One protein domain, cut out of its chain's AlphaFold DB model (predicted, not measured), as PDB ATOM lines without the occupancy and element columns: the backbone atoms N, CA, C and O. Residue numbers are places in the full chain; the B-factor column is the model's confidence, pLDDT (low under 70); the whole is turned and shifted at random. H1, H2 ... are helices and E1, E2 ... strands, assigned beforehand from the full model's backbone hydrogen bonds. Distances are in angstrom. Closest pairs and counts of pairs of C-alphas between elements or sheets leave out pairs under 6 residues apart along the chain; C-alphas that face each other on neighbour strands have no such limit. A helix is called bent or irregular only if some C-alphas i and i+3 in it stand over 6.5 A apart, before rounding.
ATOM      1  N   VAL A   3      13.281  20.562 -14.788       88.62
ATOM      2  CA  VAL A   3      14.507  21.313 -14.503       88.62
ATOM      3  C   VAL A   3      14.108  22.711 -14.060       88.62
ATOM      4  O   VAL A   3      13.372  23.393 -14.772       88.62
ATOM      5  N   ILE A   4      14.564  23.100 -12.876       85.56
ATOM      6  CA  ILE A   4      14.404  24.440 -12.322       85.56
ATOM      7  C   ILE A   4      15.786  25.071 -12.347       85.56
ATOM      8  O   ILE A   4      16.683  24.639 -11.623       85.56
ATOM      9  N   ASP A   5      15.962  26.038 -13.235       86.19
ATOM     10  CA  ASP A   5      17.230  26.736 -13.393       86.19
ATOM     11  C   ASP A   5      17.227  28.022 -12.564       86.19
ATOM     12  O   ASP A   5      16.200  28.695 -12.480       86.19
ATOM     13  N   GLU A   6      18.372  28.330 -11.957       84.31
ATOM     14  CA  GLU A   6      18.643  29.573 -11.235       84.31
ATOM     15  C   GLU A   6      17.587  29.876 -10.149       84.31
ATOM     16  O   GLU A   6      16.973  30.940 -10.109       84.31
ATOM     17  N   ALA A   7      17.378  28.921  -9.232       79.12
ATOM     18  CA  ALA A   7      16.534  29.077  -8.046       79.12
ATOM     19  C   ALA A   7      17.160  30.070  -7.046       79.12
ATOM     20  O   ALA A   7      17.741  29.682  -6.026       79.12
ATOM     21  N   ASP A   8      17.075  31.355  -7.378       74.94
ATOM     22  CA  ASP A   8      17.498  32.487  -6.565       74.94
ATOM     23  C   ASP A   8      16.527  33.675  -6.715       74.94
ATOM     24  O   ASP A   8      15.727  33.756  -7.649       74.94
ATOM     25  N   HIS A   9      16.579  34.610  -5.763       65.06
ATOM     26  CA  HIS A   9      15.658  35.750  -5.670       65.06
ATOM     27  C   HIS A   9      15.581  36.650  -6.924       65.06
ATOM     28  O   HIS A   9      14.593  37.370  -7.094       65.06
ATOM     29  N   THR A  10      16.588  36.616  -7.805       62.22
ATOM     30  CA  THR A  10      16.724  37.530  -8.953       62.22
ATOM     31  C   THR A  10      15.701  37.220 -10.044       62.22
ATOM     32  O   THR A  10      15.281  38.123 -10.766       62.22
ATOM     33  N   LEU A  11      15.282  35.957 -10.156       55.22
ATOM     34  CA  LEU A  11      14.368  35.493 -11.202       55.22
ATOM     35  C   LEU A  11      12.894  35.518 -10.805       55.22
ATOM     36  O   LEU A  11      12.037  35.531 -11.686       55.22
ATOM     37  N   PHE A  12      12.588  35.538  -9.506       56.47
ATOM     38  CA  PHE A  12      11.230  35.251  -9.045       56.47
ATOM     39  C   PHE A  12      10.570  36.357  -8.216       56.47
ATOM     40  O   PHE A  12       9.357  36.309  -8.031       56.47
ATOM     41  N   GLY A  13      11.303  37.373  -7.742       60.50
ATOM     42  CA  GLY A  13      10.703  38.457  -6.949       60.50
ATOM     43  C   GLY A  13       9.853  37.930  -5.775       60.50
ATOM     44  O   GLY A  13      10.207  36.937  -5.145       60.50
ATOM     45  N   GLN A  14       8.702  38.554  -5.491       57.16
ATOM     46  CA  GLN A  14       7.743  38.045  -4.489       57.16
ATOM     47  C   GLN A  14       7.028  36.744  -4.914       57.16
ATOM     48  O   GLN A  14       6.458  36.062  -4.064       57.16
ATOM     49  N   ASP A  15       7.099  36.365  -6.192       60.97
ATOM     50  CA  ASP A  15       6.468  35.163  -6.748       60.97
ATOM     51  C   ASP A  15       7.333  33.902  -6.608       60.97
ATOM     52  O   ASP A  15       6.920  32.817  -7.012       60.97
ATOM     53  N   ALA A  16       8.514  33.993  -5.991       60.88
ATOM     54  CA  ALA A  16       9.366  32.843  -5.673       60.88
ATOM     55  C   ALA A  16       8.650  31.780  -4.829       60.88
ATOM     56  O   ALA A  16       8.907  30.584  -4.975       60.88
ATOM     57  N   ALA A  17       7.679  32.195  -4.011       62.34
ATOM     58  CA  ALA A  17       6.783  31.288  -3.306       62.34
ATOM     59  C   ALA A  17       5.971  30.387  -4.263       62.34
ATOM     60  O   ALA A  17       5.646  29.257  -3.906       62.34
ATOM     61  N   ASN A  18       5.706  30.812  -5.503       67.12
ATOM     62  CA  ASN A  18       4.989  30.009  -6.497       67.12
ATOM     63  C   ASN A  18       5.821  28.833  -7.029       67.12
ATOM     64  O   ASN A  18       5.244  27.880  -7.551       67.12
ATOM     65  N   LEU A  19       7.149  28.830  -6.845       68.12
ATOM     66  CA  LEU A  19       7.985  27.651  -7.109       68.12
ATOM     67  C   LEU A  19       7.768  26.525  -6.092       68.12
ATOM     68  O   LEU A  19       8.082  25.368  -6.380       68.12
ATOM     69  N   PHE A  20       7.191  26.837  -4.930       69.69
ATOM     70  CA  PHE A  20       6.872  25.849  -3.906       69.69
ATOM     71  C   PHE A  20       5.926  24.775  -4.441       69.69
ATOM     72  O   PHE A  20       6.156  23.586  -4.240       69.69
ATOM     73  N   GLN A  21       4.868  25.177  -5.150       70.62
ATOM     74  CA  GLN A  21       3.851  24.249  -5.639       70.62
ATOM     75  C   GLN A  21       4.387  23.200  -6.628       70.62
ATOM     76  O   GLN A  21       4.166  22.012  -6.382       70.62
ATOM     77  N   PRO A  22       5.110  23.557  -7.709       75.00
ATOM     78  CA  PRO A  22       5.645  22.564  -8.633       75.00
ATOM     79  C   PRO A  22       6.685  21.656  -7.966       75.00
ATOM     80  O   PRO A  22       6.639  20.446  -8.186       75.00
ATOM     81  N   MET A  23       7.560  22.188  -7.108       77.38
ATOM     82  CA  MET A  23       8.541  21.383  -6.369       77.38
ATOM     83  C   MET A  23       7.861  20.404  -5.396       77.38
ATOM     84  O   MET A  23       8.143  19.207  -5.431       77.38
ATOM     85  N   ALA A  24       6.907  20.878  -4.587       76.38
ATOM     86  CA  ALA A  24       6.162  20.044  -3.646       76.38
ATOM     87  C   ALA A  24       5.302  18.988  -4.360       76.38
ATOM     88  O   ALA A  24       5.243  17.851  -3.910       76.38
ATOM     89  N   SER A  25       4.688  19.325  -5.502       78.94
ATOM     90  CA  SER A  25       3.904  18.370  -6.304       78.94
ATOM     91  C   SER A  25       4.747  17.249  -6.922       78.94
ATOM     92  O   SER A  25       4.214  16.217  -7.327       78.94
ATOM     93  N   ARG A  26       6.063  17.463  -7.034       81.38
ATOM     94  CA  ARG A  26       7.014  16.517  -7.622       81.38
ATOM     95  C   ARG A  26       7.801  15.723  -6.598       81.38
ATOM     96  O   ARG A  26       8.406  14.724  -6.985       81.38
ATOM     97  N   TYR A  27       7.776  16.132  -5.334       80.06
ATOM     98  CA  TYR A  27       8.348  15.367  -4.237       80.06
ATOM     99  C   TYR A  27       7.814  13.927  -4.277       80.06
ATOM    100  O   TYR A  27       6.604  13.723  -4.323       80.06
ATOM    101  N   GLU A  28       8.717  12.945  -4.368       79.12
ATOM    102  CA  GLU A  28       8.422  11.502  -4.510       79.12
ATOM    103  C   GLU A  28       7.599  11.082  -5.752       79.12
ATOM    104  O   GLU A  28       7.312   9.902  -5.937       79.12
ATOM    105  N   GLN A  29       7.255  12.010  -6.650       83.25
ATOM    106  CA  GLN A  29       6.394  11.759  -7.820       83.25
ATOM    107  C   GLN A  29       7.152  11.816  -9.160       83.25
ATOM    108  O   GLN A  29       6.607  11.469 -10.211       83.25
ATOM    109  N   GLY A  30       8.405  12.278  -9.176       84.12
ATOM    110  CA  GLY A  30       9.247  12.223 -10.371       84.12
ATOM    111  C   GLY A  30      10.571  12.974 -10.242       84.12
ATOM    112  O   GLY A  30      10.756  13.788  -9.346       84.12
ATOM    113  N   SER A  31      11.492  12.719 -11.173       87.62
ATOM    114  CA  SER A  31      12.836  13.311 -11.149       87.62
ATOM    115  C   SER A  31      12.822  14.828 -11.356       87.62
ATOM    116  O   SER A  31      12.143  15.339 -12.260       87.62
ATOM    117  N   MET A  32      13.648  15.518 -10.571       88.69
ATOM    118  CA  MET A  32      13.833  16.965 -10.605       88.69
ATOM    119  C   MET A  32      15.321  17.312 -10.562       88.69
ATOM    120  O   MET A  32      16.082  16.672  -9.843       88.69
ATOM    121  N   VAL A  33      15.718  18.331 -11.320       90.94
ATOM    122  CA  VAL A  33      17.039  18.961 -11.223       90.94
ATOM    123  C   VAL A  33      16.825  20.420 -10.860       90.94
ATOM    124  O   VAL A  33      16.015  21.093 -11.495       90.94
ATOM    125  N   VAL A  34      17.545  20.899  -9.848       89.25
ATOM    126  CA  VAL A  34      17.506  22.296  -9.412       89.25
ATOM    127  C   VAL A  34      18.922  22.853  -9.454       89.25
ATOM    128  O   VAL A  34      19.840  22.234  -8.916       89.25
ATOM    129  N   THR A  35      19.106  24.008 -10.085       90.81
ATOM    130  CA  THR A  35      20.362  24.764 -10.028       90.81
ATOM    131  C   THR A  35      20.140  26.030  -9.203       90.81
ATOM    132  O   THR A  35      19.064  26.625  -9.219       90.81
ATOM    133  N   SER A  36      21.143  26.433  -8.430       87.69
ATOM    134  CA  SER A  36      21.119  27.684  -7.675       87.69
ATOM    135  C   SER A  36      22.539  28.213  -7.535       87.69
ATOM    136  O   SER A  36      23.499  27.443  -7.457       87.69
ATOM    137  N   ASN A  37      22.669  29.534  -7.511       88.88
ATOM    138  CA  ASN A  37      23.907  30.223  -7.156       88.88
ATOM    139  C   ASN A  37      23.975  30.553  -5.651       88.88
ATOM    140  O   ASN A  37      25.017  31.013  -5.178       88.88
ATOM    141  N   LEU A  38      22.889  30.322  -4.902       87.94
ATOM    142  CA  LEU A  38      22.810  30.576  -3.474       87.94
ATOM    143  C   LEU A  38      23.022  29.276  -2.689       87.94
ATOM    144  O   LEU A  38      22.412  28.253  -3.008       87.94
ATOM    145  N   PRO A  39      23.822  29.307  -1.609       89.69
ATOM    146  CA  PRO A  39      23.838  28.206  -0.657       89.69
ATOM    147  C   PRO A  39      22.479  28.104   0.052       89.69
ATOM    148  O   PRO A  39      21.823  29.125   0.267       89.69
ATOM    149  N   PHE A  40      22.099  26.903   0.502       88.56
ATOM    150  CA  PHE A  40      20.812  26.658   1.179       88.56
ATOM    151  C   PHE A  40      20.536  27.616   2.349       88.56
ATOM    152  O   PHE A  40      19.409  28.056   2.537       88.56
ATOM    153  N   GLY A  41      21.569  28.025   3.096       88.75
ATOM    154  CA  GLY A  41      21.423  28.984   4.201       88.75
ATOM    155  C   GLY A  41      20.952  30.386   3.787       88.75
ATOM    156  O   GLY A  41      20.535  31.152   4.644       88.75
ATOM    157  N   ARG A  42      21.003  30.731   2.494       87.50
ATOM    158  CA  ARG A  42      20.500  32.004   1.944       87.50
ATOM    159  C   ARG A  42      19.182  31.858   1.192       87.50
ATOM    160  O   ARG A  42      18.659  32.832   0.660       87.50
ATOM    161  N   TRP A  43      18.611  30.659   1.153       86.12
ATOM    162  CA  TRP A  43      17.358  30.418   0.444       86.12
ATOM    163  C   TRP A  43      16.156  31.111   1.101       86.12
ATOM    164  O   TRP A  43      15.156  31.333   0.423       86.12
ATOM    165  N   GLY A  44      16.255  31.540   2.365       85.31
ATOM    166  CA  GLY A  44      15.241  32.384   3.010       85.31
ATOM    167  C   GLY A  44      14.994  33.713   2.288       85.31
ATOM    168  O   GLY A  44      13.857  34.182   2.248       85.31
ATOM    169  N   GLU A  45      16.022  34.260   1.626       83.62
ATOM    170  CA  GLU A  45      15.920  35.458   0.777       83.62
ATOM    171  C   GLU A  45      15.070  35.209  -0.478       83.62
ATOM    172  O   GLU A  45      14.517  36.142  -1.052       83.62
ATOM    173  N   THR A  46      14.965  33.946  -0.904       79.06
ATOM    174  CA  THR A  46      14.216  33.535  -2.096       79.06
ATOM    175  C   THR A  46      12.812  33.061  -1.723       79.06
ATOM    176  O   THR A  46      11.839  33.568  -2.256       79.06
ATOM    177  N   PHE A  47      12.654  32.151  -0.759       77.56
ATOM    178  CA  PHE A  47      11.364  31.503  -0.463       77.56
ATOM    179  C   PHE A  47      10.498  32.235   0.576       77.56
ATOM    180  O   PHE A  47       9.747  31.602   1.313       77.56
ATOM    181  N   SER A  48      10.576  33.567   0.631       77.88
ATOM    182  CA  SER A  48       9.761  34.393   1.539       77.88
ATOM    183  C   SER A  48       9.941  34.050   3.032       77.88
ATOM    184  O   SER A  48       8.990  34.123   3.811       77.88
ATOM    185  N   GLY A  49      11.166  33.695   3.436       83.06
ATOM    186  CA  GLY A  49      11.547  33.460   4.830       83.06
ATOM    187  C   GLY A  49      12.204  32.103   5.095       83.06
ATOM    188  O   GLY A  49      11.992  31.117   4.386       83.06
ATOM    189  N   ASP A  50      12.984  32.050   6.175       87.12
ATOM    190  CA  ASP A  50      13.828  30.898   6.524       87.12
ATOM    191  C   ASP A  50      13.030  29.624   6.820       87.12
ATOM    192  O   ASP A  50      13.483  28.523   6.521       87.12
ATOM    193  N   VAL A  51      11.816  29.759   7.363       87.81
ATOM    194  CA  VAL A  51      10.953  28.610   7.686       87.81
ATOM    195  C   VAL A  51      10.534  27.867   6.419       87.81
ATOM    196  O   VAL A  51      10.658  26.646   6.346       87.81
ATOM    197  N   VAL A  52      10.064  28.595   5.401       83.12
ATOM    198  CA  VAL A  52       9.641  27.994   4.128       83.12
ATOM    199  C   VAL A  52      10.853  27.425   3.395       83.12
ATOM    200  O   VAL A  52      10.793  26.300   2.903       83.12
ATOM    201  N   ALA A  53      11.970  28.157   3.387       86.31
ATOM    202  CA  ALA A  53      13.218  27.696   2.792       86.31
ATOM    203  C   ALA A  53      13.735  26.396   3.431       86.31
ATOM    204  O   ALA A  53      14.142  25.486   2.709       86.31
ATOM    205  N   ALA A  54      13.679  26.271   4.760       88.94
ATOM    206  CA  ALA A  54      14.100  25.067   5.470       88.94
ATOM    207  C   ALA A  54      13.220  23.859   5.118       88.94
ATOM    208  O   ALA A  54      13.748  22.812   4.754       88.94
ATOM    209  N   VAL A  55      11.890  24.023   5.143       86.75
ATOM    210  CA  VAL A  55      10.937  22.959   4.767       86.75
ATOM    211  C   VAL A  55      11.130  22.525   3.312       86.75
ATOM    212  O   VAL A  55      11.037  21.340   2.992       86.75
ATOM    213  N   MET A  56      11.403  23.473   2.418       84.06
ATOM    214  CA  MET A  56      11.660  23.184   1.009       84.06
ATOM    215  C   MET A  56      12.975  22.460   0.787       84.06
ATOM    216  O   MET A  56      13.016  21.485   0.039       84.06
ATOM    217  N   THR A  57      14.028  22.926   1.452       87.69
ATOM    218  CA  THR A  57      15.343  22.295   1.385       87.69
ATOM    219  C   THR A  57      15.239  20.858   1.867       87.69
ATOM    220  O   THR A  57      15.620  19.971   1.117       87.69
ATOM    221  N   ASP A  58      14.641  20.624   3.039       88.12
ATOM    222  CA  ASP A  58      14.431  19.293   3.620       88.12
ATOM    223  C   ASP A  58      13.776  18.322   2.622       88.12
ATOM    224  O   ASP A  58      14.341  17.277   2.300       88.12
ATOM    225  N   ARG A  59      12.654  18.730   2.014       85.50
ATOM    226  CA  ARG A  59      11.953  17.922   1.002       85.50
ATOM    227  C   ARG A  59      12.788  17.669  -0.250       85.50
ATOM    228  O   ARG A  59      12.756  16.567  -0.790       85.50
ATOM    229  N   LEU A  60      13.514  18.669  -0.747       85.00
ATOM    230  CA  LEU A  60      14.341  18.500  -1.941       85.00
ATOM    231  C   LEU A  60      15.532  17.580  -1.677       85.00
ATOM    232  O   LEU A  60      15.831  16.737  -2.518       85.00
ATOM    233  N   VAL A  61      16.199  17.717  -0.528       87.69
ATOM    234  CA  VAL A  61      17.426  16.961  -0.240       87.69
ATOM    235  C   VAL A  61      17.167  15.546   0.263       87.69
ATOM    236  O   VAL A  61      18.056  14.709   0.134       87.69
ATOM    237  N   HIS A  62      15.968  15.245   0.777       87.88
ATOM    238  CA  HIS A  62      15.643  13.929   1.339       87.88
ATOM    239  C   HIS A  62      15.935  12.763   0.374       87.88
ATOM    240  O   HIS A  62      16.391  11.700   0.798       87.88
ATOM    241  N   HIS A  63      15.746  12.975  -0.934       87.06
ATOM    242  CA  HIS A  63      16.032  11.989  -1.983       87.06
ATOM    243  C   HIS A  63      16.872  12.557  -3.137       87.06
ATOM    244  O   HIS A  63      16.713  12.130  -4.284       87.06
ATOM    245  N   ALA A  64      17.759  13.517  -2.859       88.75
ATOM    246  CA  ALA A  64      18.611  14.121  -3.883       88.75
ATOM    247  C   ALA A  64      20.103  13.883  -3.648       88.75
ATOM    248  O   ALA A  64      20.577  13.701  -2.530       88.75
ATOM    249  N   GLU A  65      20.853  13.959  -4.743       92.94
ATOM    250  CA  GLU A  65      22.299  14.116  -4.727       92.94
ATOM    251  C   GLU A  65      22.634  15.606  -4.872       92.94
ATOM    252  O   GLU A  65      22.195  16.263  -5.819       92.94
ATOM    253  N   VAL A  66      23.398  16.155  -3.924       92.25
ATOM    254  CA  VAL A  66      23.786  17.570  -3.931       92.25
ATOM    255  C   VAL A  66      25.165  17.720  -4.562       92.25
ATOM    256  O   VAL A  66      26.165  17.254  -4.017       92.25
ATOM    257  N   LEU A  67      25.225  18.421  -5.695       93.69
ATOM    258  CA  LEU A  67      26.465  18.704  -6.413       93.69
ATOM    259  C   LEU A  67      26.885  20.163  -6.210       93.69
ATOM    260  O   LEU A  67      26.318  21.078  -6.803       93.69
ATOM    261  N   THR A  68      27.924  20.379  -5.403       92.62
ATOM    262  CA  THR A  68      28.524  21.707  -5.227       92.62
ATOM    263  C   THR A  68      29.520  21.980  -6.348       92.62
ATOM    264  O   THR A  68      30.577  21.353  -6.424       92.62
ATOM    265  N   LEU A  69      29.199  22.936  -7.216       91.88
ATOM    266  CA  LEU A  69      30.074  23.344  -8.312       91.88
ATOM    267  C   LEU A  69      31.012  24.469  -7.865       91.88
ATOM    268  O   LEU A  69      30.577  25.474  -7.307       91.88
ATOM    269  N   THR A  70      32.304  24.313  -8.146       90.06
ATOM    270  CA  THR A  70      33.339  25.320  -7.879       90.06
ATOM    271  C   THR A  70      34.182  25.577  -9.128       90.06
ATOM    272  O   THR A  70      34.167  24.799 -10.087       90.06
ATOM    273  N   GLY A  71      34.923  26.686  -9.124       91.31
ATOM    274  CA  GLY A  71      35.846  27.060 -10.194       91.31
ATOM    275  C   GLY A  71      35.384  28.250 -11.032       91.31
ATOM    276  O   GLY A  71      34.327  28.840 -10.812       91.31
ATOM    277  N   ASP A  72      36.223  28.622 -11.996       90.69
ATOM    278  CA  ASP A  72      36.016  29.817 -12.806       90.69
ATOM    279  C   ASP A  72      34.832  29.689 -13.769       90.69
ATOM    280  O   ASP A  72      34.561  28.633 -14.352       90.69
ATOM    281  N   SER A  73      34.180  30.825 -14.032       91.62
ATOM    282  CA  SER A  73      33.143  30.915 -15.056       91.62
ATOM    283  C   SER A  73      33.679  30.456 -16.411       91.62
ATOM    284  O   SER A  73      34.544  31.098 -17.019       91.62
ATOM    285  N   ARG A  74      33.089  29.375 -16.937       91.25
ATOM    286  CA  ARG A  74      33.387  28.874 -18.287       91.25
ATOM    287  C   ARG A  74      33.187  29.958 -19.351       91.25
ATOM    288  O   ARG A  74      33.962  30.017 -20.301       91.25
ATOM    289  N   ARG A  75      32.201  30.851 -19.160       91.62
ATOM    290  CA  ARG A  75      31.908  31.975 -20.071       91.62
ATOM    291  C   ARG A  75      33.071  32.972 -20.111       91.62
ATOM    292  O   ARG A  75      33.494  33.388 -21.186       91.62
ATOM    293  N   ILE A  76      33.618  33.323 -18.944       93.75
ATOM    294  CA  ILE A  76      34.756  34.250 -18.840       93.75
ATOM    295  C   ILE A  76      36.025  33.624 -19.411       93.75
ATOM    296  O   ILE A  76      36.750  34.296 -20.145       93.75
ATOM    297  N   ARG A  77      36.275  32.339 -19.129       92.12
ATOM    298  CA  ARG A  77      37.429  31.623 -19.682       92.12
ATOM    299  C   ARG A  77      37.405  31.617 -21.211       92.12
ATOM    300  O   ARG A  77      38.361  32.078 -21.826       92.12
ATOM    301  N   ALA A  78      36.282  31.215 -21.808       91.81
ATOM    302  CA  ALA A  78      36.113  31.217 -23.261       91.81
ATOM    303  C   ALA A  78      36.313  32.620 -23.863       91.81
ATOM    304  O   ALA A  78      36.987  32.781 -24.879       91.81
ATOM    305  N   ARG A  79      35.789  33.664 -23.205       92.38
ATOM    306  CA  ARG A  79      35.982  35.044 -23.669       92.38
ATOM    307  C   ARG A  79      37.441  35.498 -23.600       92.38
ATOM    308  O   ARG A  79      37.888  36.184 -24.515       92.38
ATOM    309  N   ARG A  80      38.192  35.121 -22.560       91.25
ATOM    310  CA  ARG A  80      39.634  35.415 -22.478       91.25
ATOM    311  C   ARG A  80      40.408  34.744 -23.612       91.25
ATOM    312  O   ARG A  80      41.228  35.408 -24.231       91.25
ATOM    313  N   GLU A  81      40.109  33.481 -23.910       91.81
ATOM    314  CA  GLU A  81      40.759  32.724 -24.992       91.81
ATOM    315  C   GLU A  81      40.504  33.328 -26.384       91.81
ATOM    316  O   GLU A  81      41.383  33.311 -27.244       91.81
ATOM    317  N   LEU A  82      39.314  33.888 -26.615       90.19
ATOM    318  CA  LEU A  82      39.011  34.600 -27.860       90.19
ATOM    319  C   LEU A  82      39.822  35.897 -27.981       90.19
ATOM    320  O   LEU A  82      40.409  36.161 -29.026       90.19
ATOM    321  N   LEU A  83      39.896  36.683 -26.903       89.44
ATOM    322  CA  LEU A  83      40.632  37.951 -26.888       89.44
ATOM    323  C   LEU A  83      42.147  37.764 -27.052       89.44
ATOM    324  O   LEU A  83      42.805  38.616 -27.647       89.44
ATOM    325  N   THR A  84      42.715  36.671 -26.536       87.81
ATOM    326  CA  THR A  84      44.143  36.370 -26.717       87.81
ATOM    327  C   THR A  84      44.460  35.946 -28.150       87.81
ATOM    328  O   THR A  84      45.455  36.412 -28.702       87.81
ATOM    329  N   LYS A  85      43.603  35.138 -28.789       82.06
ATOM    330  CA  LYS A  85      43.764  34.747 -30.203       82.06
ATOM    331  C   LYS A  85      43.647  35.933 -31.161       82.06
ATOM    332  O   LYS A  85      44.429  36.038 -32.097       82.06
ATOM    333  N   ASP A  86      42.710  36.839 -30.901       79.44
ATOM    334  CA  ASP A  86      42.482  38.021 -31.738       79.44
ATOM    335  C   ASP A  86      43.636  39.038 -31.668       79.44
ATOM    336  O   ASP A  86      43.890  39.765 -32.623       79.44
ATOM    337  N   ARG A  87      44.383  39.072 -30.556       74.38
ATOM    338  CA  ARG A  87      45.629  39.848 -30.450       74.38
ATOM    339  C   ARG A  87      46.793  39.189 -31.188       74.38
ATOM    340  O   ARG A  87      47.523  39.889 -31.873       74.38
ATOM    341  N   ALA A  88      46.923  37.867 -31.092       72.06
ATOM    342  CA  ALA A  88      47.992  37.114 -31.749       72.06
ATOM    343  C   ALA A  88      47.865  37.054 -33.285       72.06
ATOM    344  O   ALA A  88      48.845  36.775 -33.956       72.06
ATOM    345  N   GLY A  89      46.673  37.290 -33.845       68.00
ATOM    346  CA  GLY A  89      46.455  37.363 -35.297       68.00
ATOM    347  C   GLY A  89      46.630  38.757 -35.916       68.00
ATOM    348  O   GLY A  89      46.408  38.907 -37.115       68.00
ATOM    349  N   ARG A  90      46.954  39.781 -35.112       63.69
ATOM    350  CA  ARG A  90      47.192  41.166 -35.572       63.69
ATOM    351  C   ARG A  90      48.675  41.560 -35.571       63.69
ATOM    352  O   ARG A  90      48.980  42.692 -35.936       63.69
TER     353      ARG A  90
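This is residues 3 to 90 of the 91 residues of the protein "Insertion sequence putative ATP-binding protein" of Streptomyces sp. F-1 (UniProt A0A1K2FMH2). A compact body made of the kinked helix H1, the helical hairpin H2 and H3, and the small strand E1 has a single arm, in which residues 70 to 90, most of them helix H4, stick out free. In the body, H3 packs on H2 and on part of H1, while E1 pairs briefly with the first printed residues. The printed part has 88 residues with four named helices and one named strand, in the order H1, E1, H2, H3, H4, and its class is mostly helix. It is only just loose, close to extended, with a radius of gyration of the C-alphas of 17.7 A; the spans are 57 by 26 by 20 A, and the arm makes the length.

H1, the longest helix by residues, is residues 9 to 26, beginning at C-alpha 9 at (15.658, 35.750, -5.670) and measuring 21.2 A from first to last C-alpha. It has a kink of 94 degrees near residue 16 and is irregular, with C-alphas 11 and 14 9.8 A apart. E1 is residues 32 to 34, 6.6 A. H2 is residues 40 to 45, 10.1 A, and is irregular too, with C-alphas 41 and 44 7.2 A apart. H3 is residues 50 to 61, 15.9 A. H4 is residues 74 to 88, 21.5 A, ending at C-alpha 88 at (47.992, 37.114, -31.749).

H1 touches H3 with residues 20 to 24 alone, at a steep tilt of 47 degrees, the same way; their closest C-alphas, of Phe 20 and Met 56, are 7.4 A apart. H1 and H2 are close but not clearly touching, with the closest C-alphas, of His 9 and Glu 45, 6.5 A apart. H2 and H3 form a helical hairpin and touch, opposite ways at a steep tilt of 42 degrees; the closest C-alphas, of Gly 44 and Asp 50, are 4.1 A apart. E1 pairs with no named strand, but its residues 33 to 34 pair with residues 3 to 4, parallel. E1 and H3 are apart. H4 touches no helix. In H3 and H4 every O i to N i+4 pair is within hydrogen-bond range; in H1 it is 6 of 14, beside 8 of 15 O i to N i+3 pairs, and in H2 0 of 2, beside 2 of 3.

The two C-alphas farthest apart, of Glu 28 and Arg 90, are 57.9 A apart. Without residues 70 to 90 the body has 67 residues and spans 26 by 26 by 20 A. The link from H3 to H4, 12 residues, is long; the other links are tight. The printed part has no cut. The mean pLDDT of the printed part is 82.3, with residues 9 to 20 and 89 to 90 under 70.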